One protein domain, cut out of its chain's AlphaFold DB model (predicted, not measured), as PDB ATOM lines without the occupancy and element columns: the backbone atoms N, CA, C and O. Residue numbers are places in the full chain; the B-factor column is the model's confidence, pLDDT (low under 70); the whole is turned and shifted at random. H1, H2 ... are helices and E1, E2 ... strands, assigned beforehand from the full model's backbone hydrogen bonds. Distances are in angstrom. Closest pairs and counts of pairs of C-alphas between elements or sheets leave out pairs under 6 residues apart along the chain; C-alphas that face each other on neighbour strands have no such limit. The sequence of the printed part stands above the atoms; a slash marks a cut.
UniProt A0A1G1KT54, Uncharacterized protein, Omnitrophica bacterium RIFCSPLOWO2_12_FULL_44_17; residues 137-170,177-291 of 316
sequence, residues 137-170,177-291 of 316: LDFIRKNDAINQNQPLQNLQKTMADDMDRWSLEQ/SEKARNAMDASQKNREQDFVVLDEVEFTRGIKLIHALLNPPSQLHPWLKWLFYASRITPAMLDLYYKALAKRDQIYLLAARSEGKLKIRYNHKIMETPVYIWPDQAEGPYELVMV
ATOM      1  N   LEU A 137     -33.103  -2.272  78.833       43.34
ATOM      2  CA  LEU A 137     -33.468  -3.639  78.479       43.34
ATOM      3  C   LEU A 137     -32.372  -4.361  77.693       43.34
ATOM      4  O   LEU A 137     -32.199  -5.550  77.916       43.34
ATOM      5  N   ASP A 138     -31.598  -3.687  76.845       53.16
ATOM      6  CA  ASP A 138     -30.433  -4.274  76.173       53.16
ATOM      7  C   ASP A 138     -29.260  -4.461  77.130       53.16
ATOM      8  O   ASP A 138     -28.565  -5.462  77.032       53.16
ATOM      9  N   PHE A 139     -29.050  -3.566  78.101       50.41
ATOM     10  CA  PHE A 139     -28.054  -3.775  79.158       50.41
ATOM     11  C   PHE A 139     -28.439  -4.944  80.073       50.41
ATOM     12  O   PHE A 139     -27.595  -5.788  80.383       50.41
ATOM     13  N   ILE A 140     -29.712  -5.029  80.470       49.78
ATOM     14  CA  ILE A 140     -30.243  -6.136  81.274       49.78
ATOM     15  C   ILE A 140     -30.223  -7.428  80.461       49.78
ATOM     16  O   ILE A 140     -29.641  -8.390  80.928       49.78
ATOM     17  N   ARG A 141     -30.714  -7.459  79.216       51.19
ATOM     18  CA  ARG A 141     -30.652  -8.647  78.343       51.19
ATOM     19  C   ARG A 141     -29.227  -9.044  77.997       51.19
ATOM     20  O   ARG A 141     -28.955 -10.231  77.933       51.19
ATOM     21  N   LYS A 142     -28.295  -8.110  77.808       55.12
ATOM     22  CA  LYS A 142     -26.878  -8.431  77.582       55.12
ATOM     23  C   LYS A 142     -26.234  -9.009  78.842       55.12
ATOM     24  O   LYS A 142     -25.404  -9.896  78.714       55.12
ATOM     25  N   ASN A 143     -26.656  -8.590  80.039       48.19
ATOM     26  CA  ASN A 143     -26.206  -9.161  81.316       48.19
ATOM     27  C   ASN A 143     -26.981 -10.419  81.761       48.19
ATOM     28  O   ASN A 143     -26.431 -11.244  82.487       48.19
ATOM     29  N   ASP A 144     -28.216 -10.617  81.305       46.97
ATOM     30  CA  ASP A 144     -29.052 -11.786  81.600       46.97
ATOM     31  C   ASP A 144     -28.877 -12.900  80.567       46.97
ATOM     32  O   ASP A 144     -28.895 -14.067  80.937       46.97
ATOM     33  N   ALA A 145     -28.574 -12.574  79.307       43.31
ATOM     34  CA  ALA A 145     -28.034 -13.528  78.337       43.31
ATOM     35  C   ALA A 145     -26.626 -13.994  78.737       43.31
ATOM     36  O   ALA A 145     -26.240 -15.116  78.425       43.31
ATOM     37  N   ILE A 146     -25.886 -13.165  79.485       47.59
ATOM     38  CA  ILE A 146     -24.733 -13.621  80.261       47.59
ATOM     39  C   ILE A 146     -25.254 -14.577  81.360       47.59
ATOM     40  O   ILE A 146     -24.870 -15.733  81.361       47.59
ATOM     41  N   ASN A 147     -26.211 -14.223  82.221       42.38
ATOM     42  CA  ASN A 147     -26.641 -15.118  83.319       42.38
ATOM     43  C   ASN A 147     -27.316 -16.452  82.925       42.38
ATOM     44  O   ASN A 147     -27.289 -17.373  83.741       42.38
ATOM     45  N   GLN A 148     -27.902 -16.600  81.732       43.94
ATOM     46  CA  GLN A 148     -28.710 -17.787  81.417       43.94
ATOM     47  C   GLN A 148     -27.933 -19.024  80.955       43.94
ATOM     48  O   GLN A 148     -28.512 -20.099  81.006       43.94
ATOM     49  N   ASN A 149     -26.648 -18.944  80.593       47.00
ATOM     50  CA  ASN A 149     -25.821 -20.141  80.389       47.00
ATOM     51  C   ASN A 149     -24.324 -19.830  80.591       47.00
ATOM     52  O   ASN A 149     -23.699 -19.237  79.718       47.00
ATOM     53  N   GLN A 150     -23.751 -20.314  81.705       45.22
ATOM     54  CA  GLN A 150     -22.311 -20.488  82.018       45.22
ATOM     55  C   GLN A 150     -21.489 -19.420  82.789       45.22
ATOM     56  O   GLN A 150     -20.627 -19.839  83.559       45.22
ATOM     57  N   PRO A 151     -21.659 -18.090  82.701       46.31
ATOM     58  CA  PRO A 151     -20.657 -17.161  83.223       46.31
ATOM     59  C   PRO A 151     -20.698 -16.945  84.732       46.31
ATOM     60  O   PRO A 151     -19.650 -16.646  85.264       46.31
ATOM     61  N   LEU A 152     -21.807 -17.136  85.456       41.34
ATOM     62  CA  LEU A 152     -21.767 -17.075  86.930       41.34
ATOM     63  C   LEU A 152     -21.032 -18.277  87.534       41.34
ATOM     64  O   LEU A 152     -20.249 -18.103  88.459       41.34
ATOM     65  N   GLN A 153     -21.218 -19.473  86.971       49.16
ATOM     66  CA  GLN A 153     -20.466 -20.666  87.370       49.16
ATOM     67  C   GLN A 153     -19.015 -20.596  86.900       49.16
ATOM     68  O   GLN A 153     -18.128 -20.949  87.662       49.16
ATOM     69  N   ASN A 154     -18.751 -20.086  85.694       51.53
ATOM     70  CA  ASN A 154     -17.384 -19.853  85.233       51.53
ATOM     71  C   ASN A 154     -16.706 -18.744  86.034       51.53
ATOM     72  O   ASN A 154     -15.520 -18.858  86.270       51.53
ATOM     73  N   LEU A 155     -17.430 -17.717  86.489       50.59
ATOM     74  CA  LEU A 155     -16.893 -16.643  87.323       50.59
ATOM     75  C   LEU A 155     -16.652 -17.135  88.753       50.59
ATOM     76  O   LEU A 155     -15.609 -16.835  89.312       50.59
ATOM     77  N   GLN A 156     -17.540 -17.969  89.302       52.97
ATOM     78  CA  GLN A 156     -17.306 -18.688  90.560       52.97
ATOM     79  C   GLN A 156     -16.144 -19.681  90.452       52.97
ATOM     80  O   GLN A 156     -15.360 -19.786  91.386       52.97
ATOM     81  N   LYS A 157     -16.001 -20.373  89.318       59.84
ATOM     82  CA  LYS A 157     -14.907 -21.311  89.062       59.84
ATOM     83  C   LYS A 157     -13.580 -20.585  88.868       59.84
ATOM     84  O   LYS A 157     -12.629 -20.930  89.543       59.84
ATOM     85  N   THR A 158     -13.532 -19.519  88.064       59.72
ATOM     86  CA  THR A 158     -12.337 -18.665  87.956       59.72
ATOM     87  C   THR A 158     -12.020 -17.991  89.279       59.72
ATOM     88  O   THR A 158     -10.859 -17.819  89.587       59.72
ATOM     89  N   MET A 159     -13.023 -17.635  90.088       58.94
ATOM     90  CA  MET A 159     -12.784 -17.115  91.434       58.94
ATOM     91  C   MET A 159     -12.233 -18.174  92.371       58.94
ATOM     92  O   MET A 159     -11.383 -17.835  93.176       58.94
ATOM     93  N   ALA A 160     -12.709 -19.416  92.297       59.84
ATOM     94  CA  ALA A 160     -12.161 -20.518  93.077       59.84
ATOM     95  C   ALA A 160     -10.715 -20.815  92.651       59.84
ATOM     96  O   ALA A 160      -9.837 -20.863  93.503       59.84
ATOM     97  N   ASP A 161     -10.457 -20.887  91.344       63.28
ATOM     98  CA  ASP A 161      -9.123 -21.106  90.780       63.28
ATOM     99  C   ASP A 161      -8.165 -19.937  91.121       63.28
ATOM    100  O   ASP A 161      -7.024 -20.163  91.532       63.28
ATOM    101  N   ASP A 162      -8.632 -18.684  91.031       57.28
ATOM    102  CA  ASP A 162      -7.878 -17.486  91.424       57.28
ATOM    103  C   ASP A 162      -7.656 -17.455  92.949       57.28
ATOM    104  O   ASP A 162      -6.550 -17.190  93.410       57.28
ATOM    105  N   MET A 163      -8.670 -17.767  93.759       57.22
ATOM    106  CA  MET A 163      -8.561 -17.832  95.223       57.22
ATOM    107  C   MET A 163      -7.561 -18.897  95.674       57.22
ATOM    108  O   MET A 163      -6.769 -18.631  96.579       57.22
ATOM    109  N   ASP A 164      -7.568 -20.073  95.050       59.88
ATOM    110  CA  ASP A 164      -6.632 -21.154  95.354       59.88
ATOM    111  C   ASP A 164      -5.206 -20.764  94.950       59.88
ATOM    112  O   ASP A 164      -4.282 -20.886  95.757       59.88
ATOM    113  N   ARG A 165      -5.017 -20.179  93.757       55.25
ATOM    114  CA  ARG A 165      -3.710 -19.670  93.307       55.25
ATOM    115  C   ARG A 165      -3.151 -18.602  94.249       55.25
ATOM    116  O   ARG A 165      -1.981 -18.652  94.616       55.25
ATOM    117  N   TRP A 166      -3.989 -17.675  94.706       49.47
ATOM    118  CA  TRP A 166      -3.578 -16.609  95.624       49.47
ATOM    119  C   TRP A 166      -3.388 -17.084  97.069       49.47
ATOM    120  O   TRP A 166      -2.568 -16.522  97.796       49.47
ATOM    121  N   SER A 167      -4.101 -18.128  97.495       55.28
ATOM    122  CA  SER A 167      -3.904 -18.751  98.812       55.28
ATOM    123  C   SER A 167      -2.553 -19.466  98.911       55.28
ATOM    124  O   SER A 167      -1.972 -19.528  99.994       55.28
ATOM    125  N   LEU A 168      -2.018 -19.947  97.781       51.62
ATOM    126  CA  LEU A 168      -0.656 -20.474  97.658       51.62
ATOM    127  C   LEU A 168       0.422 -19.373  97.586       51.62
ATOM    128  O   LEU A 168       1.560 -19.607  97.990       51.62
ATOM    129  N   GLU A 169       0.077 -18.166  97.131       50.00
ATOM    130  CA  GLU A 169       0.995 -17.031  96.963       50.00
ATOM    131  C   GLU A 169       0.903 -15.988  98.094       50.00
ATOM    132  O   GLU A 169       0.950 -14.787  97.835       50.00
ATOM    133  N   GLN A 170       0.821 -16.392  99.366       41.62
ATOM    134  CA  GLN A 170       1.132 -15.469 100.467       41.62
ATOM    135  C   GLN A 170       2.623 -15.551 100.830       41.62
ATOM    136  O   GLN A 170       2.983 -16.274 101.762       41.62
ATOM    137  N   SER A 177      15.494  -7.987  97.989       59.78
ATOM    138  CA  SER A 177      16.858  -8.407  97.654       59.78
ATOM    139  C   SER A 177      17.033  -9.926  97.577       59.78
ATOM    140  O   SER A 177      17.850 -10.417  96.805       59.78
ATOM    141  N   GLU A 178      16.289 -10.676  98.384       66.44
ATOM    142  CA  GLU A 178      16.337 -12.135  98.451       66.44
ATOM    143  C   GLU A 178      15.476 -12.756  97.346       66.44
ATOM    144  O   GLU A 178      15.941 -13.652  96.644       66.44
ATOM    145  N   LYS A 179      14.293 -12.181  97.076       69.31
ATOM    146  CA  LYS A 179      13.514 -12.485  95.862       69.31
ATOM    147  C   LYS A 179      14.323 -12.211  94.594       69.31
ATOM    148  O   LYS A 179      14.367 -13.064  93.717       69.31
ATOM    149  N   ALA A 180      15.005 -11.067  94.513       63.84
ATOM    150  CA  ALA A 180      15.839 -10.723  93.362       63.84
ATOM    151  C   ALA A 180      17.022 -11.681  93.184       63.84
ATOM    152  O   ALA A 180      17.296 -12.084  92.058       63.84
ATOM    153  N   ARG A 181      17.691 -12.090  94.271       66.31
ATOM    154  CA  ARG A 181      18.750 -13.113  94.220       66.31
ATOM    155  C   ARG A 181      18.221 -14.458  93.733       66.31
ATOM    156  O   ARG A 181      18.756 -14.996  92.772       66.31
ATOM    157  N   ASN A 182      17.136 -14.952  94.324       67.94
ATOM    158  CA  ASN A 182      16.549 -16.237  93.945       67.94
ATOM    159  C   ASN A 182      16.040 -16.232  92.495       67.94
ATOM    160  O   ASN A 182      16.217 -17.209  91.772       67.94
ATOM    161  N   ALA A 183      15.446 -15.122  92.052       64.38
ATOM    162  CA  ALA A 183      14.972 -14.963  90.684       64.38
ATOM    163  C   ALA A 183      16.135 -14.807  89.682       64.38
ATOM    164  O   ALA A 183      16.075 -15.384  88.600       64.38
ATOM    165  N   MET A 184      17.229 -14.119  90.042       61.09
ATOM    166  CA  MET A 184      18.456 -14.089  89.232       61.09
ATOM    167  C   MET A 184      19.087 -15.484  89.097       61.09
ATOM    168  O   MET A 184      19.471 -15.865  87.993       61.09
ATOM    169  N   ASP A 185      19.161 -16.256  90.184       60.41
ATOM    170  CA  ASP A 185      19.709 -17.619  90.174       60.41
ATOM    171  C   ASP A 185      18.826 -18.583  89.353       60.41
ATOM    172  O   ASP A 185      19.331 -19.467  88.652       60.41
ATOM    173  N   ALA A 186      17.502 -18.390  89.380       59.50
ATOM    174  CA  ALA A 186      16.554 -19.130  88.546       59.50
ATOM    175  C   ALA A 186      16.655 -18.743  87.058       59.50
ATOM    176  O   ALA A 186      16.712 -19.625  86.197       59.50
ATOM    177  N   SER A 187      16.763 -17.449  86.736       56.16
ATOM    178  CA  SER A 187      16.970 -16.974  85.360       56.16
ATOM    179  C   SER A 187      18.351 -17.344  84.807       56.16
ATOM    180  O   SER A 187      18.478 -17.595  83.615       56.16
ATOM    181  N   GLN A 188      19.391 -17.490  85.634       54.72
ATOM    182  CA  GLN A 188      20.688 -18.008  85.169       54.72
ATOM    183  C   GLN A 188      20.614 -19.461  84.673       54.72
ATOM    184  O   GLN A 188      21.402 -19.847  83.802       54.72
ATOM    185  N   LYS A 189      19.665 -20.258  85.186       50.53
ATOM    186  CA  LYS A 189      19.370 -21.604  84.670       50.53
ATOM    187  C   LYS A 189      18.519 -21.571  83.395       50.53
ATOM    188  O   LYS A 189      18.718 -22.424  82.536       50.53
ATOM    189  N   ASN A 190      17.653 -20.568  83.235       45.84
ATOM    190  CA  ASN A 190      16.843 -20.328  82.037       45.84
ATOM    191  C   ASN A 190      17.416 -19.167  81.208       45.84
ATOM    192  O   ASN A 190      16.899 -18.053  81.225       45.84
ATOM    193  N   ARG A 191      18.479 -19.444  80.441       47.31
ATOM    194  CA  ARG A 191      19.221 -18.482  79.591       47.31
ATOM    195  C   ARG A 191      18.415 -17.801  78.461       47.31
ATOM    196  O   ARG A 191      19.018 -17.188  77.586       47.31
ATOM    197  N   GLU A 192      17.092 -17.900  78.455       52.31
ATOM    198  CA  GLU A 192      16.226 -17.363  77.398       52.31
ATOM    199  C   GLU A 192      15.511 -16.059  77.782       52.31
ATOM    200  O   GLU A 192      14.964 -15.395  76.905       52.31
ATOM    201  N   GLN A 193      15.512 -15.652  79.058       57.19
ATOM    202  CA  GLN A 193      14.819 -14.429  79.480       57.19
ATOM    203  C   GLN A 193      15.799 -13.277  79.732       57.19
ATOM    204  O   GLN A 193      16.586 -13.297  80.676       57.19
ATOM    205  N   ASP A 194      15.696 -12.235  78.901       77.06
ATOM    206  CA  ASP A 194      16.458 -10.975  78.979       77.06
ATOM    207  C   ASP A 194      16.089 -10.097  80.206       77.06
ATOM    208  O   ASP A 194      16.532  -8.956  80.315       77.06
ATOM    209  N   PHE A 195      15.258 -10.588  81.130       80.38
ATOM    210  CA  PHE A 195      14.780  -9.870  82.315       80.38
ATOM    211  C   PHE A 195      14.432 -10.851  83.444       80.38
ATOM    212  O   PHE A 195      14.217 -12.042  83.218       80.38
ATOM    213  N   VAL A 196      14.367 -10.338  84.672       85.62
ATOM    214  CA  VAL A 196      14.004 -11.094  85.878       85.62
ATOM    215  C   VAL A 196      12.707 -10.527  86.447       85.62
ATOM    216  O   VAL A 196      12.657  -9.339  86.770       85.62
ATOM    217  N   VAL A 197      11.669 -11.356  86.578       88.12
ATOM    218  CA  VAL A 197      10.399 -10.976  87.224       88.12
ATOM    219  C   VAL A 197      10.566 -11.062  88.743       88.12
ATOM    220  O   VAL A 197      10.980 -12.091  89.271       88.12
ATOM    221  N   LEU A 198      10.288  -9.964  89.445       87.88
ATOM    222  CA  LEU A 198      10.420  -9.854  90.903       87.88
ATOM    223  C   LEU A 198       9.082 -10.004  91.624       87.88
ATOM    224  O   LEU A 198       9.020 -10.564  92.721       87.88
ATOM    225  N   ASP A 199       8.030  -9.454  91.026       89.69
ATOM    226  CA  ASP A 199       6.671  -9.532  91.540       89.69
ATOM    227  C   ASP A 199       5.673  -9.417  90.390       89.69
ATOM    228  O   ASP A 199       5.980  -8.824  89.356       89.69
ATOM    229  N   GLU A 200       4.484  -9.975  90.572       91.94
ATOM    230  CA  GLU A 200       3.472 -10.075  89.522       91.94
ATOM    231  C   GLU A 200       2.066 -10.024  90.115       91.94
ATOM    232  O   GLU A 200       1.780 -10.641  91.141       91.94
ATOM    233  N   VAL A 201       1.167  -9.307  89.448       92.31
ATOM    234  CA  VAL A 201      -0.272  -9.388  89.678       92.31
ATOM    235  C   VAL A 201      -0.977  -9.623  88.352       92.31
ATOM    236  O   VAL A 201      -0.735  -8.923  87.370       92.31
ATOM    237  N   GLU A 202      -1.865 -10.611  88.320       90.19
ATOM    238  CA  GLU A 202      -2.653 -10.908  87.131       90.19
ATOM    239  C   GLU A 202      -4.010 -10.210  87.208       90.19
ATOM    240  O   GLU A 202      -4.816 -10.463  88.107       90.19
ATOM    241  N   PHE A 203      -4.274  -9.318  86.253       88.75
ATOM    242  CA  PHE A 203      -5.575  -8.682  86.113       88.75
ATOM    243  C   PHE A 203      -6.512  -9.578  85.316       88.75
ATOM    244  O   PHE A 203      -6.579  -9.524  84.082       88.75
ATOM    245  N   THR A 204      -7.256 -10.406  86.046       88.19
ATOM    246  CA  THR A 204      -8.269 -11.284  85.467       88.19
ATOM    247  C   THR A 204      -9.546 -10.513  85.127       88.19
ATOM    248  O   THR A 204      -9.852  -9.446  85.672       88.19
ATOM    249  N   ARG A 205     -10.359 -11.086  84.232       86.69
ATOM    250  CA  ARG A 205     -11.687 -10.547  83.893       86.69
ATOM    251  C   ARG A 205     -12.584 -10.401  85.130       86.69
ATOM    252  O   ARG A 205     -13.427  -9.506  85.158       86.69
ATOM    253  N   GLY A 206     -12.391 -11.244  86.147       85.94
ATOM    254  CA  GLY A 206     -13.093 -11.150  87.426       85.94
ATOM    255  C   GLY A 206     -12.849  -9.811  88.119       85.94
ATOM    256  O   GLY A 206     -13.808  -9.133  88.479       85.94
ATOM    257  N   ILE A 207     -11.589  -9.372  88.210       89.31
ATOM    258  CA  ILE A 207     -11.214  -8.084  88.818       89.31
ATOM    259  C   ILE A 207     -11.862  -6.912  88.071       89.31
ATOM    260  O   ILE A 207     -12.405  -6.014  88.717       89.31
ATOM    261  N   LYS A 208     -11.893  -6.942  86.728       89.00
ATOM    262  CA  LYS A 208     -12.584  -5.915  85.920       89.00
ATOM    263  C   LYS A 208     -14.075  -5.828  86.249       89.00
ATOM    264  O   LYS A 208     -14.628  -4.739  86.387       89.00
ATOM    265  N   LEU A 209     -14.741  -6.976  86.363       86.44
ATOM    266  CA  LEU A 209     -16.175  -7.037  86.653       86.44
ATOM    267  C   LEU A 209     -16.482  -6.567  88.074       86.44
ATOM    268  O   LEU A 209     -17.433  -5.813  88.267       86.44
ATOM    269  N   ILE A 210     -15.654  -6.949  89.051       88.75
ATOM    270  CA  ILE A 210     -15.768  -6.438  90.422       88.75
ATOM    271  C   ILE A 210     -15.578  -4.919  90.426       88.75
ATOM    272  O   ILE A 210     -16.386  -4.213  91.021       88.75
ATOM    273  N   HIS A 211     -14.580  -4.398  89.706       90.00
ATOM    274  CA  HIS A 211     -14.363  -2.958  89.577       90.00
ATOM    275  C   HIS A 211     -15.592  -2.231  89.018       90.00
ATOM    276  O   HIS A 211     -15.992  -1.208  89.563       90.00
ATOM    277  N   ALA A 212     -16.220  -2.771  87.969       86.50
ATOM    278  CA  ALA A 212     -17.421  -2.191  87.369       86.50
ATOM    279  C   ALA A 212     -18.642  -2.240  88.307       86.50
ATOM    280  O   ALA A 212     -19.458  -1.320  88.305       86.50
ATOM    281  N   LEU A 213     -18.763  -3.289  89.128       85.88
ATOM    282  CA  LEU A 213     -19.801  -3.382  90.162       85.88
ATOM    283  C   LEU A 213     -19.575  -2.373  91.295       85.88
ATOM    284  O   LEU A 213     -20.541  -1.823  91.815       85.88
ATOM    285  N   LEU A 214     -18.311  -2.128  91.657       85.44
ATOM    286  CA  LEU A 214     -17.908  -1.161  92.683       85.44
ATOM    287  C   LEU A 214     -17.877   0.288  92.191       85.44
ATOM    288  O   LEU A 214     -17.844   1.205  92.999       85.44
ATOM    289  N   ASN A 215     -17.860   0.506  90.881       85.44
ATOM    290  CA  ASN A 215     -17.899   1.827  90.264       85.44
ATOM    291  C   ASN A 215     -18.958   1.840  89.156       85.44
ATOM    292  O   ASN A 215     -18.623   1.946  87.973       85.44
ATOM    293  N   PRO A 216     -20.249   1.703  89.515       82.81
ATOM    294  CA  PRO A 216     -21.316   1.738  88.532       82.81
ATOM    295  C   PRO A 216     -21.368   3.114  87.845       82.81
ATOM    296  O   PRO A 216     -21.037   4.126  88.475       82.81
ATOM    297  N   PRO A 217     -21.848   3.191  86.589       84.31
ATOM    298  CA  PRO A 217     -21.939   4.445  85.846       84.31
ATOM    299  C   PRO A 217     -22.645   5.547  86.642       84.31
ATOM    300  O   PRO A 217     -23.636   5.297  87.338       84.31
ATOM    301  N   SER A 218     -22.175   6.790  86.505       83.38
ATOM    302  CA  SER A 218     -22.748   7.947  87.208       83.38
ATOM    303  C   SER A 218     -24.247   8.099  86.936       83.38
ATOM    304  O   SER A 218     -25.005   8.338  87.874       83.38
ATOM    305  N   GLN A 219     -24.660   7.820  85.698       87.25
ATOM    306  CA  GLN A 219     -26.038   7.877  85.196       87.25
ATOM    307  C   GLN A 219     -26.977   6.813  85.794       87.25
ATOM    308  O   GLN A 219     -28.192   6.901  85.624       87.25
ATOM    309  N   LEU A 220     -26.454   5.796  86.488       86.06
ATOM    310  CA  LEU A 220     -27.286   4.758  87.088       86.06
ATOM    311  C   LEU A 220     -28.032   5.303  88.317       86.06
ATOM    312  O   LEU A 220     -27.440   5.944  89.190       86.06
ATOM    313  N   HIS A 221     -29.329   4.999  88.413       89.62
ATOM    314  CA  HIS A 221     -30.171   5.439  89.523       89.62
ATOM    315  C   HIS A 221     -29.600   4.978  90.886       89.62
ATOM    316  O   HIS A 221     -29.210   3.812  91.009       89.62
ATOM    317  N   PRO A 222     -29.583   5.827  91.936       86.44
ATOM    318  CA  PRO A 222     -28.984   5.489  93.233       86.44
ATOM    319  C   PRO A 222     -29.517   4.198  93.867       86.44
ATOM    320  O   PRO A 222     -28.745   3.405  94.401       86.44
ATOM    321  N   TRP A 223     -30.824   3.939  93.752       87.06
ATOM    322  CA  TRP A 223     -31.423   2.693  94.248       87.06
ATOM    323  C   TRP A 223     -30.885   1.447  93.527       87.06
ATOM    324  O   TRP A 223     -30.616   0.436  94.167       87.06
ATOM    325  N   LEU A 224     -30.656   1.532  92.210       83.12
ATOM    326  CA  LEU A 224     -30.067   0.429  91.447       83.12
ATOM    327  C   LEU A 224     -28.612   0.204  91.850       83.12
ATOM    328  O   LEU A 224     -28.215  -0.942  92.029       83.12
ATOM    329  N   LYS A 225     -27.837   1.279  92.062       83.00
ATOM    330  CA  LYS A 225     -26.475   1.179  92.614       83.00
ATOM    331  C   LYS A 225     -26.501   0.392  93.925       83.00
ATOM    332  O   LYS A 225     -25.835  -0.633  94.021       83.00
ATOM    333  N   TRP A 226     -27.325   0.813  94.891       83.00
ATOM    334  CA  TRP A 226     -27.477   0.127  96.181       83.00
ATOM    335  C   TRP A 226     -27.866  -1.348  96.025       83.00
ATOM    336  O   TRP A 226     -27.263  -2.209  96.663       83.00
ATOM    337  N   LEU A 227     -28.819  -1.653  95.140       83.19
ATOM    338  CA  LEU A 227     -29.249  -3.024  94.885       83.19
ATOM    339  C   LEU A 227     -28.106  -3.890  94.336       83.19
ATOM    340  O   LEU A 227     -27.947  -5.028  94.778       83.19
ATOM    341  N   PHE A 228     -27.284  -3.373  93.416       79.81
ATOM    342  CA  PHE A 228     -26.109  -4.093  92.912       79.81
ATOM    343  C   PHE A 228     -25.094  -4.381  94.024       79.81
ATOM    344  O   PHE A 228     -24.622  -5.515  94.123       79.81
ATOM    345  N   TYR A 229     -24.823  -3.407  94.899       78.50
ATOM    346  CA  TYR A 229     -23.955  -3.611  96.062       78.50
ATOM    347  C   TYR A 229     -24.500  -4.677  97.014       78.50
ATOM    348  O   TYR A 229     -23.777  -5.601  97.374       78.50
ATOM    349  N   ALA A 230     -25.774  -4.578  97.396       77.69
ATOM    350  CA  ALA A 230     -26.372  -5.453  98.399       77.69
ATOM    351  C   ALA A 230     -26.581  -6.894  97.906       77.69
ATOM    352  O   ALA A 230     -26.515  -7.828  98.702       77.69
ATOM    353  N   SER A 231     -26.852  -7.085  96.611       78.25
ATOM    354  CA  SER A 231     -27.229  -8.400  96.070       78.25
ATOM    355  C   SER A 231     -26.084  -9.178  95.424       78.25
ATOM    356  O   SER A 231     -26.179 -10.401  95.330       78.25
ATOM    357  N   ARG A 232     -25.027  -8.507  94.937       78.25
ATOM    358  CA  ARG A 232     -24.021  -9.150  94.067       78.25
ATOM    359  C   ARG A 232     -22.580  -9.076  94.554       78.25
ATOM    360  O   ARG A 232     -21.741  -9.776  93.993       78.25
ATOM    361  N   ILE A 233     -22.272  -8.268  95.567       84.19
ATOM    362  CA  ILE A 233     -20.907  -8.150  96.089       84.19
ATOM    363  C   ILE A 233     -20.761  -9.012  97.340       84.19
ATOM    364  O   ILE A 233     -21.466  -8.831  98.328       84.19
ATOM    365  N   THR A 234     -19.817  -9.951  97.297       88.19
ATOM    366  CA  THR A 234     -19.468 -10.792  98.446       88.19
ATOM    367  C   THR A 234     -18.174 -10.305  99.109       88.19
ATOM    368  O   THR A 234     -17.332  -9.699  98.439       88.19
ATOM    369  N   PRO A 235     -17.953 -10.600 100.404       87.25
ATOM    370  CA  PRO A 235     -16.699 -10.258 101.078       87.25
ATOM    371  C   PRO A 235     -15.456 -10.842 100.389       87.25
ATOM    372  O   PRO A 235     -14.434 -10.169 100.307       87.25
ATOM    373  N   ALA A 236     -15.555 -12.053  99.831       86.56
ATOM    374  CA  ALA A 236     -14.457 -12.688  99.101       86.56
ATOM    375  C   ALA A 236     -14.086 -11.924  97.817       86.56
ATOM    376  O   ALA A 236     -12.908 -11.763  97.509       86.56
ATOM    377  N   MET A 237     -15.082 -11.391  97.096       88.38
ATOM    378  CA  MET A 237     -14.846 -10.553  95.912       88.38
ATOM    379  C   MET A 237     -14.125  -9.256  96.268       88.38
ATOM    380  O   MET A 237     -13.219  -8.840  95.548       88.38
ATOM    381  N   LEU A 238     -14.522  -8.625  97.375       89.25
ATOM    382  CA  LEU A 238     -13.861  -7.422  97.873       89.25
ATOM    383  C   LEU A 238     -12.413  -7.713  98.259       89.25
ATOM    384  O   LEU A 238     -11.525  -6.963  97.868       89.25
ATOM    385  N   ASP A 239     -12.170  -8.806  98.980       90.81
ATOM    386  CA  ASP A 239     -10.827  -9.183  99.418       90.81
ATOM    387  C   ASP A 239      -9.897  -9.452  98.225       90.81
ATOM    388  O   ASP A 239      -8.812  -8.878  98.145       90.81
ATOM    389  N   LEU A 240     -10.356 -10.226  97.233       88.81
ATOM    390  CA  LEU A 240      -9.622 -10.455  95.984       88.81
ATOM    391  C   LEU A 240      -9.309  -9.133  95.271       88.81
ATOM    392  O   LEU A 240      -8.165  -8.882  94.887       88.81
ATOM    393  N   TYR A 241     -10.311  -8.266  95.124       92.38
ATOM    394  CA  TYR A 241     -10.157  -6.980  94.452       92.38
ATOM    395  C   TYR A 241      -9.149  -6.070  95.166       92.38
ATOM    396  O   TYR A 241      -8.215  -5.577  94.535       92.38
ATOM    397  N   TYR A 242      -9.287  -5.874  96.478       93.00
ATOM    398  CA  TYR A 242      -8.387  -5.006  97.236       93.00
ATOM    399  C   TYR A 242      -6.966  -5.564  97.319       93.00
ATOM    400  O   TYR A 242      -6.018  -4.785  97.236       93.00
ATOM    401  N   LYS A 243      -6.793  -6.888  97.404       92.31
ATOM    402  CA  LYS A 243      -5.468  -7.525  97.329       92.31
ATOM    403  C   LYS A 243      -4.797  -7.280  95.981       92.31
ATOM    404  O   LYS A 243      -3.625  -6.903  95.951       92.31
ATOM    405  N   ALA A 244      -5.533  -7.428  94.880       91.56
ATOM    406  CA  ALA A 244      -5.009  -7.148  93.547       91.56
ATOM    407  C   ALA A 244      -4.607  -5.672  93.387       91.56
ATOM    408  O   ALA A 244      -3.515  -5.381  92.892       91.56
ATOM    409  N   LEU A 245      -5.438  -4.738  93.867       93.56
ATOM    410  CA  LEU A 245      -5.103  -3.311  93.856       93.56
ATOM    411  C   LEU A 245      -3.873  -2.996  94.704       93.56
ATOM    412  O   LEU A 245      -2.969  -2.315  94.228       93.56
ATOM    413  N   ALA A 246      -3.806  -3.525  95.926       93.25
ATOM    414  CA  ALA A 246      -2.678  -3.300  96.820       93.25
ATOM    415  C   ALA A 246      -1.364  -3.807  96.204       93.25
ATOM    416  O   ALA A 246      -0.351  -3.108  96.251       93.25
ATOM    417  N   LYS A 247      -1.388  -4.986  95.564       92.69
ATOM    418  CA  LYS A 247      -0.215  -5.558  94.890       92.69
ATOM    419  C   LYS A 247       0.211  -4.720  93.682       92.69
ATOM    420  O   LYS A 247       1.396  -4.430  93.530       92.69
ATOM    421  N   ARG A 248      -0.739  -4.250  92.864       94.19
ATOM    422  CA  ARG A 248      -0.459  -3.306  91.767       94.19
ATOM    423  C   ARG A 248       0.188  -2.024  92.283       94.19
ATOM    424  O   ARG A 248       1.196  -1.590  91.732       94.19
ATOM    425  N   ASP A 249      -0.379  -1.426  93.326       94.19
ATOM    426  CA  ASP A 249       0.108  -0.162  93.885       94.19
ATOM    427  C   ASP A 249       1.522  -0.324  94.436       94.19
ATOM    428  O   ASP A 249       2.388   0.520  94.203       94.19
ATOM    429  N   GLN A 250       1.791  -1.454  95.089       93.12
ATOM    430  CA  GLN A 250       3.127  -1.817  95.537       93.12
ATOM    431  C   GLN A 250       4.111  -1.943  94.366       93.12
ATOM    432  O   GLN A 250       5.178  -1.331  94.413       93.12
ATOM    433  N   ILE A 251       3.760  -2.685  93.308       92.88
ATOM    434  CA  ILE A 251       4.593  -2.833  92.100       92.88
ATOM    435  C   ILE A 251       4.902  -1.463  91.487       92.88
ATOM    436  O   ILE A 251       6.063  -1.152  91.211       92.88
ATOM    437  N   TYR A 252       3.881  -0.619  91.330       93.56
ATOM    438  CA  TYR A 252       4.031   0.714  90.762       93.56
ATOM    439  C   TYR A 252       4.955   1.598  91.606       93.56
ATOM    440  O   TYR A 252       5.883   2.209  91.074       93.56
ATOM    441  N   LEU A 253       4.749   1.639  92.926       92.50
ATOM    442  CA  LEU A 253       5.573   2.432  93.839       92.50
ATOM    443  C   LEU A 253       7.030   1.961  93.859       92.50
ATOM    444  O   LEU A 253       7.935   2.795  93.911       92.50
ATOM    445  N   LEU A 254       7.268   0.648  93.804       90.19
ATOM    446  CA  LEU A 254       8.619   0.091  93.733       90.19
ATOM    447  C   LEU A 254       9.316   0.483  92.431       90.19
ATOM    448  O   LEU A 254      10.454   0.945  92.477       90.19
ATOM    449  N   ALA A 255       8.634   0.372  91.289       90.44
ATOM    450  CA  ALA A 255       9.179   0.807  90.006       90.44
ATOM    451  C   ALA A 255       9.465   2.318  89.995       90.44
ATOM    452  O   ALA A 255      10.577   2.731  89.665       90.44
ATOM    453  N   ALA A 256       8.510   3.141  90.440       89.56
ATOM    454  CA  ALA A 256       8.631   4.600  90.480       89.56
ATOM    455  C   ALA A 256       9.773   5.098  91.377       89.56
ATOM    456  O   ALA A 256      10.429   6.083  91.045       89.56
ATOM    457  N   ARG A 257      10.052   4.411  92.491       90.56
ATOM    458  CA  ARG A 257      11.135   4.773  93.424       90.56
ATOM    459  C   ARG A 257      12.498   4.188  93.055       90.56
ATOM    460  O   ARG A 257      13.484   4.509  93.708       90.56
ATOM    461  N   SER A 258      12.571   3.323  92.046       85.44
ATOM    462  CA  SER A 258      13.797   2.588  91.708       85.44
ATOM    463  C   SER A 258      14.804   3.360  90.846       85.44
ATOM    464  O   SER A 258      15.831   2.788  90.479       85.44
ATOM    465  N   GLU A 259      14.521   4.620  90.495       82.81
ATOM    466  CA  GLU A 259      15.369   5.462  89.627       82.81
ATOM    467  C   GLU A 259      15.736   4.777  88.290       82.81
ATOM    468  O   GLU A 259      16.831   4.950  87.762       82.81
ATOM    469  N   GLY A 260      14.827   3.960  87.743       79.50
ATOM    470  CA  GLY A 260      15.012   3.258  86.465       79.50
ATOM    471  C   GLY A 260      15.657   1.870  86.558       79.50
ATOM    472  O   GLY A 260      15.782   1.199  85.535       79.50
ATOM    473  N   LYS A 261      16.021   1.402  87.762       85.56
ATOM    474  CA  LYS A 261      16.564   0.044  87.978       85.56
ATOM    475  C   LYS A 261      15.506  -1.047  87.826       85.56
ATOM    476  O   LYS A 261      15.816  -2.155  87.394       85.56
ATOM    477  N   LEU A 262      14.268  -0.741  88.208       89.69
ATOM    478  CA  LEU A 262      13.118  -1.625  88.064       89.69
ATOM    479  C   LEU A 262      12.148  -1.013  87.062       89.69
ATOM    480  O   LEU A 262      11.849   0.181  87.105       89.69
ATOM    481  N   LYS A 263      11.645  -1.852  86.166       91.25
ATOM    482  CA  LYS A 263      10.677  -1.482  85.138       91.25
ATOM    483  C   LYS A 263       9.401  -2.281  85.329       91.25
ATOM    484  O   LYS A 263       9.378  -3.289  86.029       91.25
ATOM    485  N   ILE A 264       8.333  -1.821  84.694       92.19
ATOM    486  CA  ILE A 264       7.057  -2.532  84.693       92.19
ATOM    487  C   ILE A 264       6.929  -3.253  83.361       92.19
ATOM    488  O   ILE A 264       7.071  -2.626  82.309       92.19
ATOM    489  N   ARG A 265       6.659  -4.558  83.396       92.19
ATOM    490  CA  ARG A 265       6.236  -5.312  82.219       92.19
ATOM    491  C   ARG A 265       4.726  -5.469  82.275       92.19
ATOM    492  O   ARG A 265       4.187  -6.017  83.228       92.19
ATOM    493  N   TYR A 266       4.045  -4.977  81.252       90.69
ATOM    494  CA  TYR A 266       2.602  -5.106  81.127       90.69
ATOM    495  C   TYR A 266       2.253  -5.646  79.752       90.69
ATOM    496  O   TYR A 266       2.764  -5.152  78.743       90.69
ATOM    497  N   ASN A 267       1.408  -6.679  79.715       84.06
ATOM    498  CA  ASN A 267       1.018  -7.358  78.478       84.06
ATOM    499  C   ASN A 267       2.245  -7.705  77.603       84.06
ATOM    500  O   ASN A 267       2.331  -7.369  76.419       84.06
ATOM    501  N   HIS A 268       3.257  -8.288  78.254       83.25
ATOM    502  CA  HIS A 268       4.544  -8.689  77.674       83.25
ATOM    503  C   HIS A 268       5.415  -7.560  77.090       83.25
ATOM    504  O   HIS A 268       6.427  -7.844  76.448       83.25
ATOM    505  N   LYS A 269       5.091  -6.286  77.343       87.94
ATOM    506  CA  LYS A 269       5.917  -5.134  76.955       87.94
ATOM    507  C   LYS A 269       6.548  -4.490  78.180       87.94
ATOM    508  O   LYS A 269       5.850  -4.160  79.136       87.94
ATOM    509  N   ILE A 270       7.867  -4.314  78.151       89.38
ATOM    510  CA  ILE A 270       8.596  -3.585  79.192       89.38
ATOM    511  C   ILE A 270       8.438  -2.093  78.916       89.38
ATOM    512  O   ILE A 270       8.772  -1.616  77.833       89.38
ATOM    513  N   MET A 271       7.917  -1.370  79.899       87.12
ATOM    514  CA  MET A 271       7.702   0.065  79.819       87.12
ATOM    515  C   MET A 271       8.935   0.797  80.355       87.12
ATOM    516  O   MET A 271       9.441   0.471  81.429       87.12
ATOM    517  N   GLU A 272       9.417   1.789  79.606       84.06
ATOM    518  CA  GLU A 272      10.555   2.627  80.014       84.06
ATOM    519  C   GLU A 272      10.220   3.495  81.230       84.06
ATOM    520  O   GLU A 272      11.031   3.645  82.140       84.06
ATOM    521  N   THR A 273       8.997   4.025  81.270       85.19
ATOM    522  CA  THR A 273       8.445   4.729  82.425       85.19
ATOM    523  C   THR A 273       7.452   3.832  83.166       85.19
ATOM    524  O   THR A 273       6.696   3.092  82.529       85.19
ATOM    525  N   PRO A 274       7.408   3.876  84.510       86.38
ATOM    526  CA  PRO A 274       6.399   3.163  85.281       86.38
ATOM    527  C   PRO A 274       4.997   3.634  84.885       86.38
ATOM    528  O   PRO A 274       4.647   4.799  85.079       86.38
ATOM    529  N   VAL A 275       4.188   2.731  84.332       87.62
ATOM    530  CA  VAL A 275       2.799   3.017  83.957       87.62
ATOM    531  C   VAL A 275       1.869   2.482  85.029       87.62
ATOM    532  O   VAL A 275       1.915   1.301  85.373       87.62
ATOM    533  N   TYR A 276       1.010   3.357  85.540       90.12
ATOM    534  CA  TYR A 276      -0.078   2.974  86.423       90.12
ATOM    535  C   TYR A 276      -1.293   2.568  85.591       90.12
ATOM    536  O   TYR A 276      -1.687   3.302  84.684       90.12
ATOM    537  N   ILE A 277      -1.883   1.413  85.893       88.50
ATOM    538  CA  ILE A 277      -2.996   0.865  85.113       88.50
ATOM    539  C   ILE A 277      -4.223   0.725  86.001       88.50
ATOM    540  O   ILE A 277      -4.187   0.141  87.091       88.50
ATOM    541  N   TRP A 278      -5.324   1.293  85.527       88.50
ATOM    542  CA  TRP A 278      -6.613   1.183  86.185       88.50
ATOM    543  C   TRP A 278      -7.282  -0.157  85.851       88.50
ATOM    544  O   TRP A 278      -7.076  -0.685  84.759       88.50
ATOM    545  N   PRO A 279      -8.068  -0.750  86.771       87.00
ATOM    546  CA  PRO A 279      -8.633  -2.084  86.563       87.00
ATOM    547  C   PRO A 279      -9.599  -2.173  85.376       87.00
ATOM    548  O   PRO A 279      -9.740  -3.235  84.789       87.00
ATOM    549  N   ASP A 280     -10.249  -1.074  84.999       85.00
ATOM    550  CA  ASP A 280     -11.071  -0.969  83.787       85.00
ATOM    551  C   ASP A 280     -10.256  -1.223  82.501       85.00
ATOM    552  O   ASP A 280     -10.750  -1.838  81.553       85.00
ATOM    553  N   GLN A 281      -8.988  -0.810  82.496       83.25
ATOM    554  CA  GLN A 281      -8.054  -0.902  81.371       83.25
ATOM    555  C   GLN A 281      -7.089  -2.094  81.477       83.25
ATOM    556  O   GLN A 281      -6.482  -2.480  80.478       83.25
ATOM    557  N   ALA A 282      -6.941  -2.678  82.669       83.44
ATOM    558  CA  ALA A 282      -5.924  -3.683  82.969       83.44
ATOM    559  C   ALA A 282      -6.296  -5.083  82.470       83.44
ATOM    560  O   ALA A 282      -7.243  -5.676  82.967       83.44
ATOM    561  N   GLU A 283      -5.544  -5.654  81.534       82.00
ATOM    562  CA  GLU A 283      -5.744  -7.006  81.013       82.00
ATOM    563  C   GLU A 283      -4.443  -7.801  81.030       82.00
ATOM    564  O   GLU A 283      -3.451  -7.397  80.420       82.00
ATOM    565  N   GLY A 284      -4.472  -8.944  81.715       87.06
ATOM    566  CA  GLY A 284      -3.336  -9.855  81.787       87.06
ATOM    567  C   GLY A 284      -2.313  -9.475  82.865       87.06
ATOM    568  O   GLY A 284      -2.661  -8.804  83.845       87.06
ATOM    569  N   PRO A 285      -1.063  -9.942  82.725       90.56
ATOM    570  CA  PRO A 285      -0.064  -9.820  83.773       90.56
ATOM    571  C   PRO A 285       0.500  -8.399  83.863       90.56
ATOM    572  O   PRO A 285       0.823  -7.752  82.857       90.56
ATOM    573  N   TYR A 286       0.629  -7.929  85.099       93.31
ATOM    574  CA  TYR A 286       1.275  -6.684  85.482       93.31
ATOM    575  C   TYR A 286       2.427  -7.006  86.429       93.31
ATOM    576  O   TYR A 286       2.229  -7.421  87.570       93.31
ATOM    577  N   GLU A 287       3.645  -6.841  85.933       93.19
ATOM    578  CA  GLU A 287       4.843  -7.402  86.545       93.19
ATOM    579  C   GLU A 287       5.878  -6.321  86.846       93.19
ATOM    580  O   GLU A 287       6.110  -5.405  86.052       93.19
ATOM    581  N   LEU A 288       6.567  -6.473  87.973       92.31
ATOM    582  CA  LEU A 288       7.789  -5.755  88.293       92.31
ATOM    583  C   LEU A 288       8.976  -6.552  87.758       92.31
ATOM    584  O   LEU A 288       9.218  -7.677  88.194       92.31
ATOM    585  N   VAL A 289       9.746  -5.958  86.854       91.44
ATOM    586  CA  VAL A 289      10.896  -6.612  86.232       91.44
ATOM    587  C   VAL A 289      12.181  -5.833  86.458       91.44
ATOM    588  O   VAL A 289      12.205  -4.604  86.507       91.44
ATOM    589  N   MET A 290      13.279  -6.566  86.556       89.44
ATOM    590  CA  MET A 290      14.632  -6.031  86.550       89.44
ATOM    591  C   MET A 290      15.300  -6.447  85.245       89.44
ATOM    592  O   MET A 290      15.380  -7.637  84.933       89.44
ATOM    593  N   VAL A 291      15.768  -5.467  84.476       83.00
ATOM    594  CA  VAL A 291      16.511  -5.718  83.240       83.00
ATOM    595  C   VAL A 291      17.998  -5.715  83.592       83.00
ATOM    596  O   VAL A 291      18.506  -4.665  83.990       83.00
TER     597      VAL A 291
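This is residues 137 to 170 and 177 to 291 of the 316 residues of an uncharacterized protein of Omnitrophica bacterium RIFCSPLOWO2_12_FULL_44_17 (UniProt A0A1G1KT54). A narrow, strongly twisted sheet of four strands has the long helix H6 slanting over three of them, while the shorter H3 covers the end of the edge strand E1. Beyond the other end of the sheet, H4 packs across H6, H5 folds back on H4, and H2 comes close to this group from another side; H1 sticks out alone at the far end. The printed part has 149 residues with six named helices and four named strands, in the order H1 H2 H3 E1 H4 H5 H6 E2 E3 E4, and its class is mixed, helices and strands. The sheet runs E1 E4 E2 E3, antiparallel throughout. The whole is loose, with a radius of gyration of the C-alphas of 18.4 A, and elongated, spanning 55 by 29 by 25 A.

In the sheet, E1 is residues 196 to 203, 19.7 A long, beginning at C-alpha 196 at (14.004, -11.094, 85.878); it bends by 66 degrees at residue 199. E4 is residues 284 to 290, 19.0 A long, and ends at C-alpha 290 at (14.632, -6.031, 86.550). E2 is residues 262 to 266, and E3 is residues 269 to 271. H6, the longest helix, is residues 235 to 257 and measures 32.5 A. H3 is residues 177 to 189, 18.7 A long, and H4 is residues 205 to 214. H5 is residues 222 to 232, and H2 is residues 151 to 168, 24.9 A long. H1 is residues 137 to 147, beginning at C-alpha 137 at (-33.468, -3.639, 78.479).

E1 and E3 are the edge strands. E1 and E4 are antiparallel at 160 degrees, with N 198 and O 288 within hydrogen-bond range at 2.8 A. E4 and E2 are antiparallel at 161 degrees, with N 265 and O 287 at 2.8 A. E2 and E3 form a hairpin, antiparallel at 138 degrees, with N 266 and O 269 at 2.9 A. H3 and H6 make two layers with the sheet, helices on one face of it. H6 lies over E1, E4 and E2 at a height over the sheet of 9.1 A and runs slantwise to the strands, at 35 degrees to E2 on the local plane; its closest C-alphas to E4 are those of Ile 251 and Leu 288, 5.8 A apart. H3 lies over E1 at a height over the sheet of 6.4 A; their closest C-alphas are those of Ala 180 and Leu 198, 6.0 A apart. H4 is the hub, touching H2, H5 and H6. H6 touches it with residues 237 to 244 alone, about perpendicular at 76 degrees, closest at the C-alphas of Ile 207 and Tyr 241, 5.8 A. H4 and H5 form a helical hairpin and only just touch, with 3 pairs of C-alphas within 8 A, closest at Leu 213 and Phe 228, 6.9 A; they run opposite ways at a steep tilt of 41 degrees. H2 only just touches H4, also with 3 pairs, using residues 155 to 159 alone; the closest C-alphas are those of Leu 155 and Gly 206, 6.7 A. H1 and H2 meet only through their link. Every O i to N i+4 pair is within hydrogen-bond range in H1, H2, H4, H5 and H6, and 8 of 9 are in H3.

The C-alphas of Lys 189 and Trp 223, the two farthest apart, are 57.1 A apart. Residues 137 to 142, 144 to 150 and 218 to 223 stand free; the body without them spans 52 by 28 by 22 A. Residues 171 to 176 are not printed, and C-alphas 170 and 177 are 17.5 A apart across the cut. The link from E3 to E4, residues 272 to 283, is long. The mean pLDDT of the printed part is 76.0, and residues 137 to 170 and 177 to 193 are under 70.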